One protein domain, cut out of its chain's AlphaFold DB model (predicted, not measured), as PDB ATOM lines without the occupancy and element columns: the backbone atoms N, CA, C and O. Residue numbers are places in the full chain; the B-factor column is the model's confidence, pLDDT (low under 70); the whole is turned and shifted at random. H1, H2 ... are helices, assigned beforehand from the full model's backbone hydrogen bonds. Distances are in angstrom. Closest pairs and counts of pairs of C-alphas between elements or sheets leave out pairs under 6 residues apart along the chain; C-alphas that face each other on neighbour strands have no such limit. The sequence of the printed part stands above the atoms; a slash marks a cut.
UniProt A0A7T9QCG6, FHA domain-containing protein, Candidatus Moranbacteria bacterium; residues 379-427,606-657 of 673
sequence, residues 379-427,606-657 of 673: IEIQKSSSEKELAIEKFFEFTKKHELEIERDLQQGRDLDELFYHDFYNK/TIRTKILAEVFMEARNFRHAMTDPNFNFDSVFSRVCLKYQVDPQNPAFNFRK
ATOM      1  N   ILE A 379     166.108 144.633 148.227       51.16
ATOM      2  CA  ILE A 379     165.759 144.008 146.938       51.16
ATOM      3  C   ILE A 379     165.795 142.473 147.033       51.16
ATOM      4  O   ILE A 379     164.965 141.806 146.413       51.16
ATOM      5  N   GLU A 380     166.722 141.911 147.816       52.81
ATOM      6  CA  GLU A 380     166.902 140.457 147.974       52.81
ATOM      7  C   GLU A 380     165.942 139.819 148.996       52.81
ATOM      8  O   GLU A 380     165.621 138.640 148.872       52.81
ATOM      9  N   ILE A 381     165.437 140.569 149.986       52.28
ATOM     10  CA  ILE A 381     164.553 140.016 151.035       52.28
ATOM     11  C   ILE A 381     163.106 139.804 150.543       52.28
ATOM     12  O   ILE A 381     162.367 138.992 151.109       52.28
ATOM     13  N   GLN A 382     162.674 140.492 149.482       58.47
ATOM     14  CA  GLN A 382     161.313 140.335 148.970       58.47
ATOM     15  C   GLN A 382     161.198 139.112 148.061       58.47
ATOM     16  O   GLN A 382     161.790 139.038 146.987       58.47
ATOM     17  N   LYS A 383     160.379 138.149 148.494       72.19
ATOM     18  CA  LYS A 383     160.006 136.996 147.678       72.19
ATOM     19  C   LYS A 383     159.314 137.485 146.401       72.19
ATOM     20  O   LYS A 383     158.329 138.219 146.484       72.19
ATOM     21  N   SER A 384     159.819 137.037 145.254       78.19
ATOM     22  CA  SER A 384     159.219 137.268 143.938       78.19
ATOM     23  C   SER A 384     157.728 136.908 143.940       78.19
ATOM     24  O   SER A 384     157.314 135.920 144.560       78.19
ATOM     25  N   SER A 385     156.900 137.726 143.285       84.12
ATOM     26  CA  SER A 385     155.474 137.431 143.155       84.12
ATOM     27  C   SER A 385     155.249 136.255 142.201       84.12
ATOM     28  O   SER A 385     155.934 136.106 141.188       84.12
ATOM     29  N   SER A 386     154.242 135.428 142.492       87.50
ATOM     30  CA  SER A 386     153.853 134.313 141.615       87.50
ATOM     31  C   SER A 386     153.476 134.782 140.207       87.50
ATOM     32  O   SER A 386     153.721 134.098 139.218       87.50
ATOM     33  N   GLU A 387     152.890 135.973 140.103       90.50
ATOM     34  CA  GLU A 387     152.468 136.592 138.854       90.50
ATOM     35  C   GLU A 387     153.664 137.029 138.004       90.50
ATOM     36  O   GLU A 387     153.606 136.909 136.777       90.50
ATOM     37  N   LYS A 388     154.755 137.490 138.637       93.38
ATOM     38  CA  LYS A 388     156.027 137.760 137.959       93.38
ATOM     39  C   LYS A 388     156.604 136.473 137.378       93.38
ATOM     40  O   LYS A 388     156.902 136.441 136.188       93.38
ATOM     41  N   GLU A 389     156.750 135.438 138.202       94.00
ATOM     42  CA  GLU A 389     157.351 134.160 137.794       94.00
ATOM     43  C   GLU A 389     156.587 133.551 136.612       94.00
ATOM     44  O   GLU A 389     157.180 133.242 135.579       94.00
ATOM     45  N   LEU A 390     155.253 133.510 136.703       93.00
ATOM     46  CA  LEU A 390     154.390 133.020 135.629       93.00
ATOM     47  C   LEU A 390     154.481 133.871 134.351       93.00
ATOM     48  O   LEU A 390     154.348 133.353 133.242       93.00
ATOM     49  N   ALA A 391     154.643 135.192 134.475       94.50
ATOM     50  CA  ALA A 391     154.813 136.061 133.315       94.50
ATOM     51  C   ALA A 391     156.168 135.828 132.629       94.50
ATOM     52  O   ALA A 391     156.203 135.768 131.403       94.50
ATOM     53  N   ILE A 392     157.246 135.657 133.399       95.56
ATOM     54  CA  ILE A 392     158.590 135.362 132.881       95.56
ATOM     55  C   ILE A 392     158.619 133.995 132.194       95.56
ATOM     56  O   ILE A 392     159.088 133.898 131.063       95.56
ATOM     57  N   GLU A 393     158.050 132.960 132.816       94.62
ATOM     58  CA  GLU A 393     157.954 131.618 132.230       94.62
ATOM     59  C   GLU A 393     157.267 131.662 130.858       94.62
ATOM     60  O   GLU A 393     157.819 131.214 129.852       94.62
ATOM     61  N   LYS A 394     156.098 132.311 130.784       94.31
ATOM     62  CA  LYS A 394     155.369 132.484 129.521       94.31
ATOM     63  C   LYS A 394     156.135 133.323 128.508       94.31
ATOM     64  O   LYS A 394     155.949 133.136 127.308       94.31
ATOM     65  N   PHE A 395     156.948 134.273 128.964       95.88
ATOM     66  CA  PHE A 395     157.783 135.063 128.070       95.88
ATOM     67  C   PHE A 395     158.883 134.205 127.449       95.88
ATOM     68  O   PHE A 395     159.085 134.276 126.241       95.88
ATOM     69  N   PHE A 396     159.526 133.329 128.223       95.44
ATOM     70  CA  PHE A 396     160.496 132.377 127.681       95.44
ATOM     71  C   PHE A 396     159.871 131.451 126.647       95.44
ATOM     72  O   PHE A 396     160.411 131.322 125.546       95.44
ATOM     73  N   GLU A 397     158.708 130.871 126.951       94.69
ATOM     74  CA  GLU A 397     157.963 130.046 125.995       94.69
ATOM     75  C   GLU A 397     157.647 130.815 124.709       94.69
ATOM     76  O   GLU A 397     157.907 130.317 123.613       94.69
ATOM     77  N   PHE A 398     157.155 132.050 124.843       95.56
ATOM     78  CA  PHE A 398     156.870 132.935 123.718       95.56
ATOM     79  C   PHE A 398     158.128 133.204 122.880       95.56
ATOM     80  O   PHE A 398     158.120 132.957 121.676       95.56
ATOM     81  N   THR A 399     159.233 133.638 123.496       95.25
ATOM     82  CA  THR A 399     160.473 133.950 122.763       95.25
ATOM     83  C   THR A 399     161.050 132.732 122.057       95.25
ATOM     84  O   THR A 399     161.502 132.845 120.924       95.25
ATOM     85  N   LYS A 400     160.968 131.552 122.681       94.44
ATOM     86  CA  LYS A 400     161.435 130.297 122.093       94.44
ATOM     87  C   LYS A 400     160.581 129.886 120.897       94.44
ATOM     88  O   LYS A 400     161.096 129.395 119.900       94.44
ATOM     89  N   LYS A 401     159.264 130.054 121.002       95.25
ATOM     90  CA  LYS A 401     158.328 129.666 119.947       95.25
ATOM     91  C   LYS A 401     158.354 130.619 118.752       95.25
ATOM     92  O   LYS A 401     158.232 130.162 117.618       95.25
ATOM     93  N   HIS A 402     158.526 131.914 119.007       94.81
ATOM     94  CA  HIS A 402     158.460 132.976 118.000       94.81
ATOM     95  C   HIS A 402     159.836 133.537 117.607       94.81
ATOM     96  O   HIS A 402     159.905 134.584 116.973       94.81
ATOM     97  N   GLU A 403     160.936 132.847 117.932       93.69
ATOM     98  CA  GLU A 403     162.315 133.318 117.718       93.69
ATOM     99  C   GLU A 403     162.565 133.817 116.285       93.69
ATOM    100  O   GLU A 403     163.046 134.930 116.081       93.69
ATOM    101  N   LEU A 404     162.161 133.036 115.276       93.19
ATOM    102  CA  LEU A 404     162.336 133.404 113.866       93.19
ATOM    103  C   LEU A 404     161.539 134.654 113.467       93.19
ATOM    104  O   LEU A 404     161.984 135.430 112.622       93.19
ATOM    105  N   GLU A 405     160.350 134.842 114.039       94.75
ATOM    106  CA  GLU A 405     159.502 136.006 113.763       94.75
ATOM    107  C   GLU A 405     160.083 137.256 114.418       94.75
ATOM    108  O   GLU A 405     160.173 138.293 113.763       94.75
ATOM    109  N   ILE A 406     160.550 137.124 115.662       94.94
ATOM    110  CA  ILE A 406     161.228 138.182 116.413       94.94
ATOM    111  C   ILE A 406     162.496 138.629 115.671       94.94
ATOM    112  O   ILE A 406     162.672 139.822 115.428       94.94
ATOM    113  N   GLU A 407     163.351 137.696 115.235       92.62
ATOM    114  CA  GLU A 407     164.576 138.026 114.491       92.62
ATOM    115  C   GLU A 407     164.287 138.672 113.131       92.62
ATOM    116  O   GLU A 407     164.969 139.616 112.730       92.62
ATOM    117  N   ARG A 408     163.256 138.209 112.418       94.12
ATOM    118  CA  ARG A 408     162.835 138.832 111.158       94.12
ATOM    119  C   ARG A 408     162.353 140.265 111.379       94.12
ATOM    120  O   ARG A 408     162.698 141.149 110.598       94.12
ATOM    121  N   ASP A 409     161.548 140.493 112.409       91.19
ATOM    122  CA  ASP A 409     160.989 141.810 112.708       91.19
ATOM    123  C   ASP A 409     162.093 142.783 113.161       91.19
ATOM    124  O   ASP A 409     162.129 143.926 112.701       91.19
ATOM    125  N   LEU A 410     163.077 142.293 113.923       88.94
ATOM    126  CA  LEU A 410     164.311 143.014 114.250       88.94
ATOM    127  C   LEU A 410     165.126 143.403 113.012       88.94
ATOM    128  O   LEU A 410     165.558 144.548 112.892       88.94
ATOM    129  N   GLN A 411     165.335 142.480 112.070       90.00
ATOM    130  CA  GLN A 411     166.061 142.762 110.821       90.00
ATOM    131  C   GLN A 411     165.359 143.813 109.953       90.00
ATOM    132  O   GLN A 411     166.007 144.509 109.174       90.00
ATOM    133  N   GLN A 412     164.039 143.938 110.091       91.00
ATOM    134  CA  GLN A 412     163.231 144.957 109.424       91.00
ATOM    135  C   GLN A 412     163.199 146.294 110.179       91.00
ATOM    136  O   GLN A 412     162.547 147.226 109.713       91.00
ATOM    137  N   GLY A 413     163.894 146.398 111.317       88.31
ATOM    138  CA  GLY A 413     163.947 147.606 112.134       88.31
ATOM    139  C   GLY A 413     162.650 147.896 112.886       88.31
ATOM    140  O   GLY A 413     162.368 149.059 113.151       88.31
ATOM    141  N   ARG A 414     161.835 146.873 113.183       87.25
ATOM    142  CA  ARG A 414     160.643 147.054 114.019       87.25
ATOM    143  C   ARG A 414     161.016 147.100 115.495       87.25
ATOM    144  O   ARG A 414     161.905 146.376 115.943       87.25
ATOM    145  N   ASP A 415     160.266 147.898 116.242       90.88
ATOM    146  CA  ASP A 415     160.449 148.063 117.676       90.88
ATOM    147  C   ASP A 415     159.956 146.820 118.440       90.88
ATOM    148  O   ASP A 415     158.795 146.403 118.346       90.88
ATOM    149  N   LEU A 416     160.860 146.189 119.196       93.31
ATOM    150  CA  LEU A 416     160.561 144.963 119.944       93.31
ATOM    151  C   LEU A 416     159.519 145.168 121.041       93.31
ATOM    152  O   LEU A 416     158.748 144.257 121.334       93.31
ATOM    153  N   ASP A 417     159.504 146.333 121.679       93.31
ATOM    154  CA  ASP A 417     158.547 146.636 122.735       93.31
ATOM    155  C   ASP A 417     157.120 146.750 122.185       93.31
ATOM    156  O   ASP A 417     156.190 146.316 122.872       93.31
ATOM    157  N   GLU A 418     156.933 147.236 120.952       92.12
ATOM    158  CA  GLU A 418     155.642 147.202 120.250       92.12
ATOM    159  C   GLU A 418     155.222 145.760 119.921       92.12
ATOM    160  O   GLU A 418     154.079 145.369 120.191       92.12
ATOM    161  N   LEU A 419     156.151 144.943 119.409       93.81
ATOM    162  CA  LEU A 419     155.914 143.522 119.135       93.81
ATOM    163  C   LEU A 419     155.499 142.785 120.411       93.81
ATOM    164  O   LEU A 419     154.442 142.158 120.456       93.81
ATOM    165  N   PHE A 420     156.275 142.910 121.488       95.88
ATOM    166  CA  PHE A 420     155.966 142.281 122.771       95.88
ATOM    167  C   PHE A 420     154.676 142.831 123.382       95.88
ATOM    168  O   PHE A 420     153.919 142.076 124.000       95.88
ATOM    169  N   TYR A 421     154.367 144.115 123.190       94.19
ATOM    170  CA  TYR A 421     153.108 144.690 123.652       94.19
ATOM    171  C   TYR A 421     151.907 144.057 122.960       94.19
ATOM    172  O   TYR A 421     150.926 143.671 123.611       94.19
ATOM    173  N   HIS A 422     151.979 143.946 121.637       89.75
ATOM    174  CA  HIS A 422     150.894 143.393 120.861       89.75
ATOM    175  C   HIS A 422     150.789 141.891 121.019       89.75
ATOM    176  O   HIS A 422     149.681 141.437 121.266       89.75
ATOM    177  N   ASP A 423     151.877 141.139 120.945       91.88
ATOM    178  CA  ASP A 423     151.816 139.691 120.757       91.88
ATOM    179  C   ASP A 423     152.010 138.871 122.033       91.88
ATOM    180  O   ASP A 423     151.532 137.738 122.099       91.88
ATOM    181  N   PHE A 424     152.601 139.457 123.077       94.19
ATOM    182  CA  PHE A 424     152.833 138.773 124.350       94.19
ATOM    183  C   PHE A 424     152.025 139.360 125.518       94.19
ATOM    184  O   PHE A 424     151.340 138.634 126.246       94.19
ATOM    185  N   TYR A 425     152.105 140.676 125.732       93.31
ATOM    186  CA  TYR A 425     151.583 141.315 126.942       93.31
ATOM    187  C   TYR A 425     150.051 141.266 127.020       93.31
ATOM    188  O   TYR A 425     149.495 140.952 128.078       93.31
ATOM    189  N   ASN A 426     149.367 141.578 125.911       84.81
ATOM    190  CA  ASN A 426     147.932 141.865 125.943       84.81
ATOM    191  C   ASN A 426     147.015 140.853 125.238       84.81
ATOM    192  O   ASN A 426     145.796 140.996 125.306       84.81
ATOM    193  N   LYS A 427     147.554 139.846 124.555       85.00
ATOM    194  CA  LYS A 427     146.775 138.731 123.989       85.00
ATOM    195  C   LYS A 427     147.628 137.471 123.993       85.00
ATOM    196  O   LYS A 427     148.846 137.541 124.090       85.00
ATOM    197  N   THR A 606     153.344 149.254 127.976       94.44
ATOM    198  CA  THR A 606     154.506 149.761 127.226       94.44
ATOM    199  C   THR A 606     155.781 149.686 128.064       94.44
ATOM    200  O   THR A 606     156.785 149.154 127.613       94.44
ATOM    201  N   ILE A 607     155.734 150.138 129.321       95.44
ATOM    202  CA  ILE A 607     156.903 150.080 130.208       95.44
ATOM    203  C   ILE A 607     157.346 148.632 130.445       95.44
ATOM    204  O   ILE A 607     158.534 148.323 130.388       95.44
ATOM    205  N   ARG A 608     156.400 147.714 130.683       97.00
ATOM    206  CA  ARG A 608     156.737 146.305 130.944       97.00
ATOM    207  C   ARG A 608     157.282 145.611 129.697       97.00
ATOM    208  O   ARG A 608     158.151 144.755 129.822       97.00
ATOM    209  N   THR A 609     156.832 145.988 128.503       97.38
ATOM    210  CA  THR A 609     157.346 145.408 127.256       97.38
ATOM    211  C   THR A 609     158.684 146.006 126.848       97.38
ATOM    212  O   THR A 609     159.514 145.264 126.337       97.38
ATOM    213  N   LYS A 610     158.954 147.275 127.173       96.19
ATOM    214  CA  LYS A 610     160.297 147.869 127.085       96.19
ATOM    215  C   LYS A 610     161.303 147.160 127.977       96.19
ATOM    216  O   LYS A 610     162.389 146.829 127.515       96.19
ATOM    217  N   ILE A 611     160.916 146.846 129.219       97.06
ATOM    218  CA  ILE A 611     161.752 146.038 130.115       97.06
ATOM    219  C   ILE A 611     162.114 144.710 129.439       97.06
ATOM    220  O   ILE A 611     163.287 144.366 129.338       97.06
ATOM    221  N   LEU A 612     161.122 143.984 128.920       97.75
ATOM    222  CA  LEU A 612     161.362 142.708 128.243       97.75
ATOM    223  C   LEU A 612     162.196 142.841 126.961       97.75
ATOM    224  O   LEU A 612     163.048 141.992 126.709       97.75
ATOM    225  N   ALA A 613     161.974 143.892 126.171       97.00
ATOM    226  CA  ALA A 613     162.746 144.194 124.969       97.00
ATOM    227  C   ALA A 613     164.225 144.426 125.289       97.00
ATOM    228  O   ALA A 613     165.086 143.837 124.638       97.00
ATOM    229  N   GLU A 614     164.533 145.211 126.322       94.62
ATOM    230  CA  GLU A 614     165.918 145.447 126.738       94.62
ATOM    231  C   GLU A 614     166.589 144.173 127.260       94.62
ATOM    232  O   GLU A 614     167.718 143.881 126.871       94.62
ATOM    233  N   VAL A 615     165.887 143.371 128.070       95.19
ATOM    234  CA  VAL A 615     166.419 142.087 128.558       95.19
ATOM    235  C   VAL A 615     166.697 141.133 127.389       95.19
ATOM    236  O   VAL A 615     167.747 140.492 127.356       95.19
ATOM    237  N   PHE A 616     165.794 141.076 126.403       95.88
ATOM    238  CA  PHE A 616     165.967 140.265 125.197       95.88
ATOM    239  C   PHE A 616     167.166 140.713 124.360       95.88
ATOM    240  O   PHE A 616     167.999 139.893 123.967       95.88
ATOM    241  N   MET A 617     167.285 142.018 124.111       91.44
ATOM    242  CA  MET A 617     168.409 142.579 123.363       91.44
ATOM    243  C   MET A 617     169.739 142.319 124.059       91.44
ATOM    244  O   MET A 617     170.741 142.073 123.390       91.44
ATOM    245  N   GLU A 618     169.757 142.327 125.390       88.69
ATOM    246  CA  GLU A 618     170.951 141.995 126.145       88.69
ATOM    247  C   GLU A 618     171.370 140.541 125.934       88.69
ATOM    248  O   GLU A 618     172.491 140.311 125.480       88.69
ATOM    249  N   ALA A 619     170.469 139.576 126.149       89.06
ATOM    250  CA  ALA A 619     170.751 138.159 125.893       89.06
ATOM    251  C   ALA A 619     171.301 137.940 124.474       89.06
ATOM    252  O   ALA A 619     172.361 137.335 124.284       89.06
ATOM    253  N   ARG A 620     170.636 138.543 123.482       88.06
ATOM    254  CA  ARG A 620     171.023 138.482 122.069       88.06
ATOM    255  C   ARG A 620     172.414 139.058 121.804       88.06
ATOM    256  O   ARG A 620     173.204 138.437 121.095       88.06
ATOM    257  N   ASN A 621     172.743 140.217 122.374       79.94
ATOM    258  CA  ASN A 621     174.052 140.857 122.200       79.94
ATOM    259  C   ASN A 621     175.199 139.998 122.751       79.94
ATOM    260  O   ASN A 621     176.308 140.027 122.215       79.94
ATOM    261  N   PHE A 622     174.924 139.190 123.774       77.06
ATOM    262  CA  PHE A 622     175.864 138.208 124.309       77.06
ATOM    263  C   PHE A 622     175.821 136.847 123.603       77.06
ATOM    264  O   PHE A 622     176.554 135.939 123.988       77.06
ATOM    265  N   ARG A 623     175.017 136.709 122.540       84.06
ATOM    266  CA  ARG A 623     174.782 135.452 121.810       84.06
ATOM    267  C   ARG A 623     174.255 134.332 122.709       84.06
ATOM    268  O   ARG A 623     174.543 133.160 122.472       84.06
ATOM    269  N   HIS A 624     173.482 134.703 123.722       83.44
ATOM    270  CA  HIS A 624     172.778 133.778 124.594       83.44
ATOM    271  C   HIS A 624     171.307 133.699 124.193       83.44
ATOM    272  O   HIS A 624     170.685 134.696 123.823       83.44
ATOM    273  N   ALA A 625     170.735 132.504 124.311       85.38
ATOM    274  CA  ALA A 625     169.287 132.373 124.369       85.38
ATOM    275  C   ALA A 625     168.786 132.926 125.713       85.38
ATOM    276  O   ALA A 625     169.490 132.868 126.720       85.38
ATOM    277  N   MET A 626     167.535 133.381 125.765       86.44
ATOM    278  CA  MET A 626     166.903 133.846 127.012       86.44
ATOM    279  C   MET A 626     166.882 132.779 128.118       86.44
ATOM    280  O   MET A 626     166.822 133.106 129.299       86.44
ATOM    281  N   THR A 627     166.932 131.508 127.717       83.69
ATOM    282  CA  THR A 627     166.953 130.322 128.582       83.69
ATOM    283  C   THR A 627     168.360 129.754 128.803       83.69
ATOM    284  O   THR A 627     168.484 128.651 129.331       83.69
ATOM    285  N   ASP A 628     169.414 130.419 128.323       82.38
ATOM    286  CA  ASP A 628     170.791 129.956 128.517       82.38
ATOM    287  C   ASP A 628     171.144 130.034 130.012       82.38
ATOM    288  O   ASP A 628     171.026 131.113 130.594       82.38
ATOM    289  N   PRO A 629     171.597 128.941 130.656       80.81
ATOM    290  CA  PRO A 629     171.961 128.964 132.073       80.81
ATOM    291  C   PRO A 629     173.118 129.925 132.390       80.81
ATOM    292  O   PRO A 629     173.286 130.315 133.543       80.81
ATOM    293  N   ASN A 630     173.912 130.320 131.391       77.94
ATOM    294  CA  ASN A 630     174.970 131.318 131.547       77.94
ATOM    295  C   ASN A 630     174.451 132.760 131.477       77.94
ATOM    296  O   ASN A 630     175.178 133.684 131.842       77.94
ATOM    297  N   PHE A 631     173.215 132.969 131.019       84.38
ATOM    298  CA  PHE A 631     172.569 134.271 131.022       84.38
ATOM    299  C   PHE A 631     171.788 134.458 132.325       84.38
ATOM    300  O   PHE A 631     170.761 133.823 132.561       84.38
ATOM    301  N   ASN A 632     172.266 135.357 133.186       83.69
ATOM    302  CA  ASN A 632     171.598 135.660 134.450       83.69
ATOM    303  C   ASN A 632     170.379 136.570 134.219       83.69
ATOM    304  O   ASN A 632     170.439 137.782 134.445       83.69
ATOM    305  N   PHE A 633     169.275 135.974 133.758       90.00
ATOM    306  CA  PHE A 633     168.037 136.692 133.462       90.00
ATOM    307  C   PHE A 633     167.553 137.522 134.652       90.00
ATOM    308  O   PHE A 633     167.217 138.685 134.469       90.00
ATOM    309  N   ASP A 634     167.541 136.965 135.867       86.75
ATOM    310  CA  ASP A 634     166.992 137.652 137.040       86.75
ATOM    311  C   ASP A 634     167.759 138.930 137.380       86.75
ATOM    312  O   ASP A 634     167.147 139.950 137.708       86.75
ATOM    313  N   SER A 635     169.088 138.905 137.257       80.69
ATOM    314  CA  SER A 635     169.931 140.086 137.456       80.69
ATOM    315  C   SER A 635     169.649 141.159 136.402       80.69
ATOM    316  O   SER A 635     169.405 142.322 136.739       80.69
ATOM    317  N   VAL A 636     169.604 140.765 135.123       83.00
ATOM    318  CA  VAL A 636     169.328 141.677 134.002       83.00
ATOM    319  C   VAL A 636     167.919 142.259 134.114       83.00
ATOM    320  O   VAL A 636     167.753 143.477 134.085       83.00
ATOM    321  N   PHE A 637     166.910 141.416 134.326       93.00
ATOM    322  CA  PHE A 637     165.521 141.820 134.521       93.00
ATOM    323  C   PHE A 637     165.381 142.787 135.693       93.00
ATOM    324  O   PHE A 637     164.783 143.851 135.539       93.00
ATOM    325  N   SER A 638     165.992 142.476 136.840       86.31
ATOM    326  CA  SER A 638     165.935 143.347 138.016       86.31
ATOM    327  C   SER A 638     166.554 144.712 137.734       86.31
ATOM    328  O   SER A 638     165.945 145.741 138.020       86.31
ATOM    329  N   ARG A 639     167.735 144.740 137.110       84.25
ATOM    330  CA  ARG A 639     168.418 145.981 136.732       84.25
ATOM    331  C   ARG A 639     167.577 146.834 135.780       84.25
ATOM    332  O   ARG A 639     167.461 148.043 135.985       84.25
ATOM    333  N   VAL A 640     166.975 146.222 134.763       85.56
ATOM    334  CA  VAL A 640     166.130 146.931 133.795       85.56
ATOM    335  C   VAL A 640     164.827 147.407 134.453       85.56
ATOM    336  O   VAL A 640     164.441 148.556 134.266       85.56
ATOM    337  N   CYS A 641     164.181 146.606 135.306       89.81
ATOM    338  CA  CYS A 641     163.029 147.052 136.103       89.81
ATOM    339  C   CYS A 641     163.337 148.326 136.900       89.81
ATOM    340  O   CYS A 641     162.559 149.281 136.858       89.81
ATOM    341  N   LEU A 642     164.496 148.378 137.565       83.19
ATOM    342  CA  LEU A 642     164.922 149.546 138.339       83.19
ATOM    343  C   LEU A 642     165.127 150.789 137.464       83.19
ATOM    344  O   LEU A 642     164.719 151.880 137.866       83.19
ATOM    345  N   LYS A 643     165.681 150.634 136.252       81.00
ATOM    346  CA  LYS A 643     165.789 151.720 135.257       81.00
ATOM    347  C   LYS A 643     164.419 152.335 134.943       81.00
ATOM    348  O   LYS A 643     164.298 153.553 134.837       81.00
ATOM    349  N   TYR A 644     163.383 151.503 134.868       86.38
ATOM    350  CA  TYR A 644     162.001 151.911 134.610       86.38
ATOM    351  C   TYR A 644     161.165 152.149 135.878       86.38
ATOM    352  O   TYR A 644     159.942 152.253 135.796       86.38
ATOM    353  N   GLN A 645     161.794 152.261 137.053       87.56
ATOM    354  CA  GLN A 645     161.110 152.481 138.335       87.56
ATOM    355  C   GLN A 645     159.976 151.472 138.599       87.56
ATOM    356  O   GLN A 645     158.943 151.811 139.179       87.56
ATOM    357  N   VAL A 646     160.169 150.225 138.173       92.12
ATOM    358  CA  VAL A 646     159.262 149.094 138.391       92.12
ATOM    359  C   VAL A 646     159.840 148.204 139.480       92.12
ATOM    360  O   VAL A 646     161.044 147.952 139.500       92.12
ATOM    361  N   ASP A 647     158.991 147.735 140.393       91.69
ATOM    362  CA  ASP A 647     159.421 146.801 141.430       91.69
ATOM    363  C   ASP A 647     159.836 145.462 140.780       91.69
ATOM    364  O   ASP A 647     159.000 144.801 140.153       91.69
ATOM    365  N   PRO A 648     161.114 145.048 140.893       91.19
ATOM    366  CA  PRO A 648     161.612 143.846 140.236       91.19
ATOM    367  C   PRO A 648     161.074 142.553 140.854       91.19
ATOM    368  O   PRO A 648     161.176 141.504 140.221       91.19
ATOM    369  N   GLN A 649     160.516 142.592 142.068       90.31
ATOM    370  CA  GLN A 649     159.873 141.445 142.713       90.31
ATOM    371  C   GLN A 649     158.369 141.432 142.472       90.31
ATOM    372  O   GLN A 649     157.767 140.358 142.418       90.31
ATOM    373  N   ASN A 650     157.763 142.601 142.265       92.62
ATOM    374  CA  ASN A 650     156.350 142.702 141.941       92.62
ATOM    375  C   ASN A 650     156.063 143.754 140.857       92.62
ATOM    376  O   ASN A 650     155.593 144.852 141.165       92.62
ATOM    377  N   PRO A 651     156.250 143.407 139.570       95.56
ATOM    378  CA  PRO A 651     156.194 144.372 138.477       95.56
ATOM    379  C   PRO A 651     154.822 145.014 138.230       95.56
ATOM    380  O   PRO A 651     154.722 145.895 137.375       95.56
ATOM    381  N   ALA A 652     153.776 144.628 138.968       95.62
ATOM    382  CA  ALA A 652     152.504 145.348 139.001       95.62
ATOM    383  C   ALA A 652     152.600 146.695 139.727       95.62
ATOM    384  O   ALA A 652     151.745 147.551 139.517       95.62
ATOM    385  N   PHE A 653     153.624 146.892 140.556       94.06
ATOM    386  CA  PHE A 653     153.833 148.099 141.349       94.06
ATOM    387  C   PHE A 653     155.050 148.884 140.862       94.06
ATOM    388  O   PHE A 653     155.946 148.358 140.189       94.06
ATOM    389  N   ASN A 654     155.073 150.168 141.204       91.56
ATOM    390  CA  ASN A 654     156.254 150.992 141.008       91.56
ATOM    391  C   ASN A 654     157.265 150.744 142.131       91.56
ATOM    392  O   ASN A 654     156.913 150.497 143.285       91.56
ATOM    393  N   PHE A 655     158.540 150.904 141.808       86.62
ATOM    394  CA  PHE A 655     159.623 150.853 142.775       86.62
ATOM    395  C   PHE A 655     159.689 152.160 143.579       86.62
ATOM    396  O   PHE A 655     160.151 153.185 143.074       86.62
ATOM    397  N   ARG A 656     159.219 152.160 144.835       76.94
ATOM    398  CA  ARG A 656     159.280 153.327 145.740       76.94
ATOM    399  C   ARG A 656     159.505 152.900 147.198       76.94
ATOM    400  O   ARG A 656     159.045 151.848 147.615       76.94
ATOM    401  N   LYS A 657     160.153 153.762 148.003       50.12
ATOM    402  CA  LYS A 657     160.331 153.552 149.463       50.12
ATOM    403  C   LYS A 657     159.023 153.643 150.261       50.12
ATOM    404  O   LYS A 657     158.951 153.085 151.351       50.12
TER     405      LYS A 657
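What this domain is: This is residues 379 to 427 and 606 to 657 of the 673 residues of the protein "FHA domain-containing protein" of Candidatus Moranbacteria bacterium (UniProt A0A7T9QCG6). A long helix, H1, runs along one side of a row of three helices, H3, H4 and H5, with H4 in the middle, while H2 makes a corner at the far end of H1 and leads back towards H3. The three helices of the row are tilted steeply from one to the next, and the final unnamed stretch, residues 644 to 657, follows H5. The printed part has 101 residues, with five named helices in the order H1, H2, H3, H4, H5 and no named strand, and its class is all helix. It is compact, with a radius of gyration of the C-alphas of 13.3 A and spans of 41 by 28 by 22 A.

Where its parts are: H1, residues 386 to 401, begins at C-alpha 386 (153.853, 134.313, 141.615) and is 22.6 A long. H4, residues 606 to 621, is 22.1 A long. H2 is residues 403 to 411, H3 residues 416 to 425, and H5 residues 633 to 643, ending at C-alpha 643 (165.789, 151.720, 135.257).

How they stand to each other: H1 touches no helix. It is close to but not clearly touching H3, where the C-alphas of Phe 398 and Phe 424 are 7.1 A apart. H1 and H2 stand about perpendicular, at 77 degrees. H3 and H4 touch, closest at the C-alphas of Asp 417 and Thr 609, 4.8 A, at a steep tilt of 64 degrees. H4 touches H5 with residues 611 to 615 alone; the closest C-alphas are those of Ile 611 and Val 640, 5.8 A. Every O i to N i+4 pair is within hydrogen-bond range in H1, H2, H4 and H5, and 5 of 6 in H3.

The domain as a whole: The C-alphas farthest apart, of Ile 381 and Gln 412, are 41.9 A apart. Residues 428 to 605 are not printed, and C-alphas 427 and 606 are 13.9 A apart across this cut. The link from H4 to H5 is long. Residues 379 to 382 and 657 are under 70 in pLDDT.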